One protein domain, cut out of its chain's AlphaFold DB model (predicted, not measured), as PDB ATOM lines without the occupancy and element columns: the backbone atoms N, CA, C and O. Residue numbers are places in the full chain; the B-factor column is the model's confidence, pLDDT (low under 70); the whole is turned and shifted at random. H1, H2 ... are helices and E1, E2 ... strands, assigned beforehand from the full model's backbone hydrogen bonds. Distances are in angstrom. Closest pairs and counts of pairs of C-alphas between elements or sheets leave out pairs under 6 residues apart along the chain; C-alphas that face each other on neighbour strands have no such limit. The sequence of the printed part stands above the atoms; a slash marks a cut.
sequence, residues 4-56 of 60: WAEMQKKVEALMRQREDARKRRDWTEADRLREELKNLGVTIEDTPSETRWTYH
ATOM      1  N   TRP A   4     -16.131  24.814  13.158       63.06
ATOM      2  CA  TRP A   4     -17.126  25.394  12.259       63.06
ATOM      3  C   TRP A   4     -18.513  25.459  12.910       63.06
ATOM      4  O   TRP A   4     -19.140  26.509  12.893       63.06
ATOM      5  N   ALA A   5     -18.962  24.374  13.551       71.12
ATOM      6  CA  ALA A   5     -20.297  24.273  14.150       71.12
ATOM      7  C   ALA A   5     -20.526  25.281  15.294       71.12
ATOM      8  O   ALA A   5     -21.573  25.921  15.364       71.12
ATOM      9  N   GLU A   6     -19.529  25.457  16.162       72.31
ATOM     10  CA  GLU A   6     -19.577  26.431  17.261       72.31
ATOM     11  C   GLU A   6     -19.600  27.877  16.741       72.31
ATOM     12  O   GLU A   6     -20.353  28.713  17.245       72.31
ATOM     13  N   MET A   7     -18.842  28.170  15.676       77.00
ATOM     14  CA  MET A   7     -18.925  29.472  15.011       77.00
ATOM     15  C   MET A   7     -20.248  29.686  14.290       77.00
ATOM     16  O   MET A   7     -20.765  30.799  14.355       77.00
ATOM     17  N   GLN A   8     -20.851  28.648  13.701       79.38
ATOM     18  CA  GLN A   8     -22.174  28.786  13.095       79.38
ATOM     19  C   GLN A   8     -23.215  29.254  14.093       79.38
ATOM     20  O   GLN A   8     -23.907  30.237  13.838       79.38
ATOM     21  N   LYS A   9     -23.254  28.628  15.271       84.00
ATOM     22  CA  LYS A   9     -24.171  29.042  16.334       84.00
ATOM     23  C   LYS A   9     -23.936  30.486  16.766       84.00
ATOM     24  O   LYS A   9     -24.894  31.218  16.997       84.00
ATOM     25  N   LYS A  10     -22.671  30.911  16.869       85.50
ATOM     26  CA  LYS A  10     -22.334  32.285  17.260       85.50
ATOM     27  C   LYS A  10     -22.778  33.303  16.205       85.50
ATOM     28  O   LYS A  10     -23.367  34.321  16.560       85.50
ATOM     29  N   VAL A  11     -22.548  33.014  14.924       85.75
ATOM     30  CA  VAL A  11     -22.977  33.867  13.805       85.75
ATOM     31  C   VAL A  11     -24.496  33.943  13.712       85.75
ATOM     32  O   VAL A  11     -25.040  35.040  13.619       85.75
ATOM     33  N   GLU A  12     -25.195  32.812  13.806       85.50
ATOM     34  CA  GLU A  12     -26.661  32.788  13.834       85.50
ATOM     35  C   GLU A  12     -27.226  33.591  15.009       85.50
ATOM     36  O   GLU A  12     -28.184  34.345  14.835       85.50
ATOM     37  N   ALA A  13     -26.617  33.489  16.195       90.06
ATOM     38  CA  ALA A  13     -27.039  34.258  17.362       90.06
ATOM     39  C   ALA A  13     -26.853  35.771  17.158       90.06
ATOM     40  O   ALA A  13     -27.725  36.553  17.539       90.06
ATOM     41  N   LEU A  14     -25.745  36.193  16.542       88.44
ATOM     42  CA  LEU A  14     -25.494  37.595  16.192       88.44
ATOM     43  C   LEU A  14     -26.453  38.089  15.098       88.44
ATOM     44  O   LEU A  14     -26.970  39.201  15.192       88.44
ATOM     45  N   MET A  15     -26.760  37.258  14.098       86.31
ATOM     46  CA  MET A  15     -27.754  37.588  13.071       86.31
ATOM     47  C   MET A  15     -29.157  37.751  13.660       86.31
ATOM     48  O   MET A  15     -29.840  38.719  13.329       86.31
ATOM     49  N   ARG A  16     -29.570  36.868  14.578       89.50
ATOM     50  CA  ARG A  16     -30.842  37.008  15.304       89.50
ATOM     51  C   ARG A  16     -30.893  38.288  16.127       89.50
ATOM     52  O   ARG A  16     -31.877  39.016  16.052       89.50
ATOM     53  N   GLN A  17     -29.824  38.597  16.860       89.56
ATOM     54  CA  GLN A  17     -29.730  39.855  17.603       89.56
ATOM     55  C   GLN A  17     -29.837  41.064  16.672       89.56
ATOM     56  O   GLN A  17     -30.534  42.023  16.995       89.56
ATOM     57  N   ARG A  18     -29.229  40.993  15.481       88.44
ATOM     58  CA  ARG A  18     -29.314  42.051  14.472       88.44
ATOM     59  C   ARG A  18     -30.740  42.204  13.948       88.44
ATOM     60  O   ARG A  18     -31.206  43.331  13.808       88.44
ATOM     61  N   GLU A  19     -31.452  41.113  13.671       89.12
ATOM     62  CA  GLU A  19     -32.874  41.181  13.309       89.12
ATOM     63  C   GLU A  19     -33.724  41.793  14.422       89.12
ATOM     64  O   GLU A  19     -34.567  42.647  14.153       89.12
ATOM     65  N   ASP A  20     -33.495  41.399  15.672       92.25
ATOM     66  CA  ASP A  20     -34.250  41.924  16.806       92.25
ATOM     67  C   ASP A  20     -33.926  43.395  17.091       92.25
ATOM     68  O   ASP A  20     -34.812  44.144  17.506       92.25
ATOM     69  N   ALA A  21     -32.695  43.841  16.827       92.06
ATOM     70  CA  ALA A  21     -32.323  45.253  16.824       92.06
ATOM     71  C   ALA A  21     -33.076  46.012  15.716       92.06
ATOM     72  O   ALA A  21     -33.716  47.027  15.989       92.06
ATOM     73  N   ARG A  22     -33.137  45.464  14.491       87.56
ATOM     74  CA  ARG A  22     -33.922  46.054  13.387       87.56
ATOM     75  C   ARG A  22     -35.416  46.133  13.710       87.56
ATOM     76  O   ARG A  22     -36.028  47.163  13.439       87.56
ATOM     77  N   LYS A  23     -36.002  45.099  14.328       91.31
ATOM     78  CA  LYS A  23     -37.408  45.110  14.792       91.31
ATOM     79  C   LYS A  23     -37.650  46.195  15.838       91.31
ATOM     80  O   LYS A  23     -38.685  46.855  15.810       91.31
ATOM     81  N   ARG A  24     -36.678  46.413  16.726       93.94
ATOM     82  CA  ARG A  24     -36.687  47.490  17.724       93.94
ATOM     83  C   ARG A  24     -36.330  48.866  17.149       93.94
ATOM     84  O   ARG A  24     -36.349  49.838  17.895       93.94
ATOM     85  N   ARG A  25     -36.060  48.964  15.837       92.69
ATOM     86  CA  ARG A  25     -35.562  50.169  15.143       92.69
ATOM     87  C   ARG A  25     -34.255  50.710  15.732       92.69
ATOM     88  O   ARG A  25     -33.944  51.888  15.574       92.69
ATOM     89  N   ASP A  26     -33.490  49.841  16.378       92.88
ATOM     90  CA  ASP A  26     -32.168  50.146  16.897       92.88
ATOM     91  C   ASP A  26     -31.132  49.911  15.793       92.88
ATOM     92  O   ASP A  26     -30.579  48.823  15.614       92.88
ATOM     93  N   TRP A  27     -30.945  50.940  14.968       88.25
ATOM     94  CA  TRP A  27     -29.997  50.903  13.853       88.25
ATOM     95  C   TRP A  27     -28.547  50.911  14.335       88.25
ATOM     96  O   TRP A  27     -27.693  50.304  13.695       88.25
ATOM     97  N   THR A  28     -28.282  51.546  15.479       93.75
ATOM     98  CA  THR A  28     -26.952  51.614  16.087       93.75
ATOM     99  C   THR A  28     -26.486  50.229  16.521       93.75
ATOM    100  O   THR A  28     -25.377  49.820  16.177       93.75
ATOM    101  N   GLU A  29     -27.346  49.472  17.204       91.44
ATOM    102  CA  GLU A  29     -27.024  48.104  17.607       91.44
ATOM    103  C   GLU A  29     -26.918  47.164  16.395       91.44
ATOM    104  O   GLU A  29     -26.017  46.328  16.320       91.44
ATOM    105  N   ALA A  30     -27.780  47.337  15.389       88.06
ATOM    106  CA  ALA A  30     -27.712  46.549  14.159       88.06
ATOM    107  C   ALA A  30     -26.385  46.741  13.396       88.06
ATOM    108  O   ALA A  30     -25.851  45.764  12.856       88.06
ATOM    109  N   ASP A  31     -25.849  47.965  13.358       90.12
ATOM    110  CA  ASP A  31     -24.548  48.261  12.747       90.12
ATOM    111  C   ASP A  31     -23.383  47.739  13.591       90.12
ATOM    112  O   ASP A  31     -22.449  47.146  13.046       90.12
ATOM    113  N   ARG A  32     -23.462  47.854  14.922       92.19
ATOM    114  CA  ARG A  32     -22.466  47.262  15.825       92.19
ATOM    115  C   ARG A  32     -22.333  45.752  15.594       92.19
ATOM    116  O   ARG A  32     -21.221  45.244  15.452       92.19
ATOM    117  N   LEU A  33     -23.458  45.041  15.504       90.00
ATOM    118  CA  LEU A  33     -23.485  43.593  15.266       90.00
ATOM    119  C   LEU A  33     -22.950  43.216  13.877       90.00
ATOM    120  O   LEU A  33     -22.316  42.171  13.717       90.00
ATOM    121  N   ARG A  34     -23.168  44.066  12.866       85.38
ATOM    122  CA  ARG A  34     -22.595  43.880  11.526       85.38
ATOM    123  C   ARG A  34     -21.069  43.956  11.556       85.38
ATOM    124  O   ARG A  34     -20.407  43.104  10.963       85.38
ATOM    125  N   GLU A  35     -20.518  44.951  12.242       88.56
ATOM    126  CA  GLU A  35     -19.067  45.098  12.387       88.56
ATOM    127  C   GLU A  35     -18.465  43.958  13.217       88.56
ATOM    128  O   GLU A  35     -17.388  43.463  12.894       88.56
ATOM    129  N   GLU A  36     -19.176  43.466  14.235       88.62
ATOM    130  CA  GLU A  36     -18.745  42.307  15.022       88.62
ATOM    131  C   GLU A  36     -18.655  41.032  14.168       88.62
ATOM    132  O   GLU A  36     -17.644  40.329  14.213       88.62
ATOM    133  N   LEU A  37     -19.649  40.777  13.310       85.75
ATOM    134  CA  LEU A  37     -19.616  39.679  12.334       85.75
ATOM    135  C   LEU A  37     -18.417  39.801  11.380       85.75
ATOM    136  O   LEU A  37     -17.697  38.828  11.151       85.75
ATOM    137  N   LYS A  38     -18.142  41.011  10.887       83.75
ATOM    138  CA  LYS A  38     -16.998  41.286  10.009       83.75
ATOM    139  C   LYS A  38     -15.653  41.088  10.720       83.75
ATOM    140  O   LYS A  38     -14.748  40.477  10.158       83.75
ATOM    141  N   ASN A  39     -15.534  41.537  11.971       85.25
ATOM    142  CA  ASN A  39     -14.335  41.375  12.802       85.25
ATOM    143  C   ASN A  39     -14.034  39.911  13.135       85.25
ATOM    144  O   ASN A  39     -12.871  39.529  13.259       85.25
ATOM    145  N   LEU A  40     -15.071  39.078  13.239       80.94
ATOM    146  CA  LEU A  40     -14.923  37.632  13.390       80.94
ATOM    147  C   LEU A  40     -14.390  36.951  12.116       80.94
ATOM    148  O   LEU A  40     -14.114  35.755  12.155       80.94
ATOM    149  N   GLY A  41     -14.211  37.676  11.005       79.00
ATOM    150  CA  GLY A  41     -13.781  37.106   9.725       79.00
ATOM    151  C   GLY A  41     -14.897  36.333   9.025       79.00
ATOM    152  O   GLY A  41     -14.631  35.407   8.260       79.00
ATOM    153  N   VAL A  42     -16.151  36.678   9.328       78.88
ATOM    154  CA  VAL A  42     -17.326  36.098   8.685       78.88
ATOM    155  C   VAL A  42     -17.668  36.965   7.487       78.88
ATOM    156  O   VAL A  42     -18.058  38.125   7.630       78.88
ATOM    157  N   THR A  43     -17.529  36.394   6.298       75.69
ATOM    158  CA  THR A  43     -17.974  37.044   5.070       75.69
ATOM    159  C   THR A  43     -19.428  36.664   4.848       75.69
ATOM    160  O   THR A  43     -19.743  35.485   4.696       75.69
ATOM    161  N   ILE A  44     -20.320  37.653   4.876       72.69
ATOM    162  CA  ILE A  44     -21.732  37.471   4.529       72.69
ATOM    163  C   ILE A  44     -21.865  37.790   3.042       72.69
ATOM    164  O   ILE A  44     -21.676  38.938   2.640       72.69
ATOM    165  N   GLU A  45     -22.165  36.780   2.234       69.44
ATOM    166  CA  GLU A  45     -22.551  36.936   0.838       69.44
ATOM    167  C   GLU A  45     -24.078  36.931   0.751       69.44
ATOM    168  O   GLU A  45     -24.746  35.899   0.860       69.44
ATOM    169  N   ASP A  46     -24.646  38.118   0.559       59.91
ATOM    170  CA  ASP A  46     -26.053  38.247   0.204       59.91
ATOM    171  C   ASP A  46     -26.215  37.870  -1.274       59.91
ATOM    172  O   ASP A  46     -25.965  38.680  -2.169       59.91
ATOM    173  N   THR A  47     -26.618  36.625  -1.546       62.28
ATOM    174  CA  THR A  47     -27.077  36.238  -2.883       62.28
ATOM    175  C   THR A  47     -28.596  36.395  -2.974       62.28
ATOM    176  O   THR A  47     -29.289  36.173  -1.981       62.28
ATOM    177  N   PRO A  48     -29.153  36.749  -4.149       57.53
ATOM    178  CA  PRO A  48     -30.597  36.941  -4.321       57.53
ATOM    179  C   PRO A  48     -31.449  35.701  -4.005       57.53
ATOM    180  O   PRO A  48     -32.662  35.829  -3.859       57.53
ATOM    181  N   SER A  49     -30.832  34.523  -3.881       59.12
ATOM    182  CA  SER A  49     -31.512  33.271  -3.544       59.12
ATOM    183  C   SER A  49     -31.324  32.842  -2.086       59.12
ATOM    184  O   SER A  49     -32.171  32.123  -1.571       59.12
ATOM    185  N   GLU A  50     -30.245  33.260  -1.413       55.41
ATOM    186  CA  GLU A  50     -29.951  32.873  -0.025       55.41
ATOM    187  C   GLU A  50     -28.867  33.777   0.597       55.41
ATOM    188  O   GLU A  50     -27.845  34.078  -0.029       55.41
ATOM    189  N   THR A  51     -29.042  34.180   1.859       64.44
ATOM    190  CA  THR A  51     -27.965  34.810   2.639       64.44
ATOM    191  C   THR A  51     -27.000  33.715   3.079       64.44
ATOM    192  O   THR A  51     -27.261  32.989   4.043       64.44
ATOM    193  N   ARG A  52     -25.885  33.566   2.358       68.12
ATOM    194  CA  ARG A  52     -24.861  32.563   2.650       68.12
ATOM    195  C   ARG A  52     -23.703  33.252   3.346       68.12
ATOM    196  O   ARG A  52     -23.165  34.231   2.849       68.12
ATOM    197  N   TRP A  53     -23.323  32.766   4.518       75.25
ATOM    198  CA  TRP A  53     -22.179  33.308   5.237       75.25
ATOM    199  C   TRP A  53     -21.104  32.232   5.366       75.25
ATOM    200  O   TRP A  53     -21.393  31.061   5.623       75.25
ATOM    201  N   THR A  54     -19.854  32.638   5.164       70.19
ATOM    202  CA  THR A  54     -18.706  31.733   5.111       70.19
ATOM    203  C   THR A  54     -17.678  32.204   6.126       70.19
ATOM    204  O   THR A  54     -17.213  33.344   6.083       70.19
ATOM    205  N   TYR A  55     -17.334  31.333   7.074       70.81
ATOM    206  CA  TYR A  55     -16.250  31.582   8.019       70.81
ATOM    207  C   TYR A  55     -14.949  31.024   7.446       70.81
ATOM    208  O   TYR A  55     -14.776  29.807   7.357       70.81
ATOM    209  N   HIS A  56     -14.028  31.909   7.072       65.25
ATOM    210  CA  HIS A  56     -12.660  31.524   6.750       65.25
ATOM    211  C   HIS A  56     -11.784  31.781   7.984       65.25
ATOM    212  O   HIS A  56     -11.380  32.925   8.207       65.25
TER     213      HIS A  56
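Overview. This is residues 4 to 56 of the 60 residues of an uncharacterized protein of Candidatus Rokubacteria bacterium RIFCSPHIGHO2_02_FULL_69_13 (UniProt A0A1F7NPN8). Two helices, H1 and H2, fold back side by side as a helical hairpin, and a two-stranded hairpin, E1 and E2, sits at its open end, with residues 46 to 51 sticking out. The printed part has 53 residues, with two named helices and two named strands that follow along the chain as H1, H2, E1, E2; the sheet, in the order E1 - E2, is antiparallel, and the class is mixed, helices and strands. It is compact, with a radius of gyration of the C-alphas of 11.1 A and spans of 30 by 25 by 16 A.

Along the chain. H1, residues 4 to 23, begins at C-alpha 4 (-17.126, 25.394, 12.259) and measures 28.4 A. H2 is residues 27 to 39, 18.4 A. E1 is residues 42 to 47, 15.1 A; E2, residues 50 to 55, 15.9 A, ends at C-alpha 55 (-16.250, 31.582, 8.019).

Arrangement. H1 and H2 touch, opposite ways at a shallow tilt of 17 degrees; their closest C-alphas, Arg 18 and Ala 30, are 4.8 A apart. In both helices every O i to N i+4 pair is within hydrogen-bond range. The closest C-alphas of H1 and E2, Trp 4 and Tyr 55, are 7.6 A apart. H2 and E2 are apart. E1 and E2 are antiparallel at 160 degrees, with N 45 and O 52 at 2.8 A.

Size, cuts and confidence. The printed part has no cut, and its three links are tight. Confidence is under 70 at residues 4, 45 to 52 and 56.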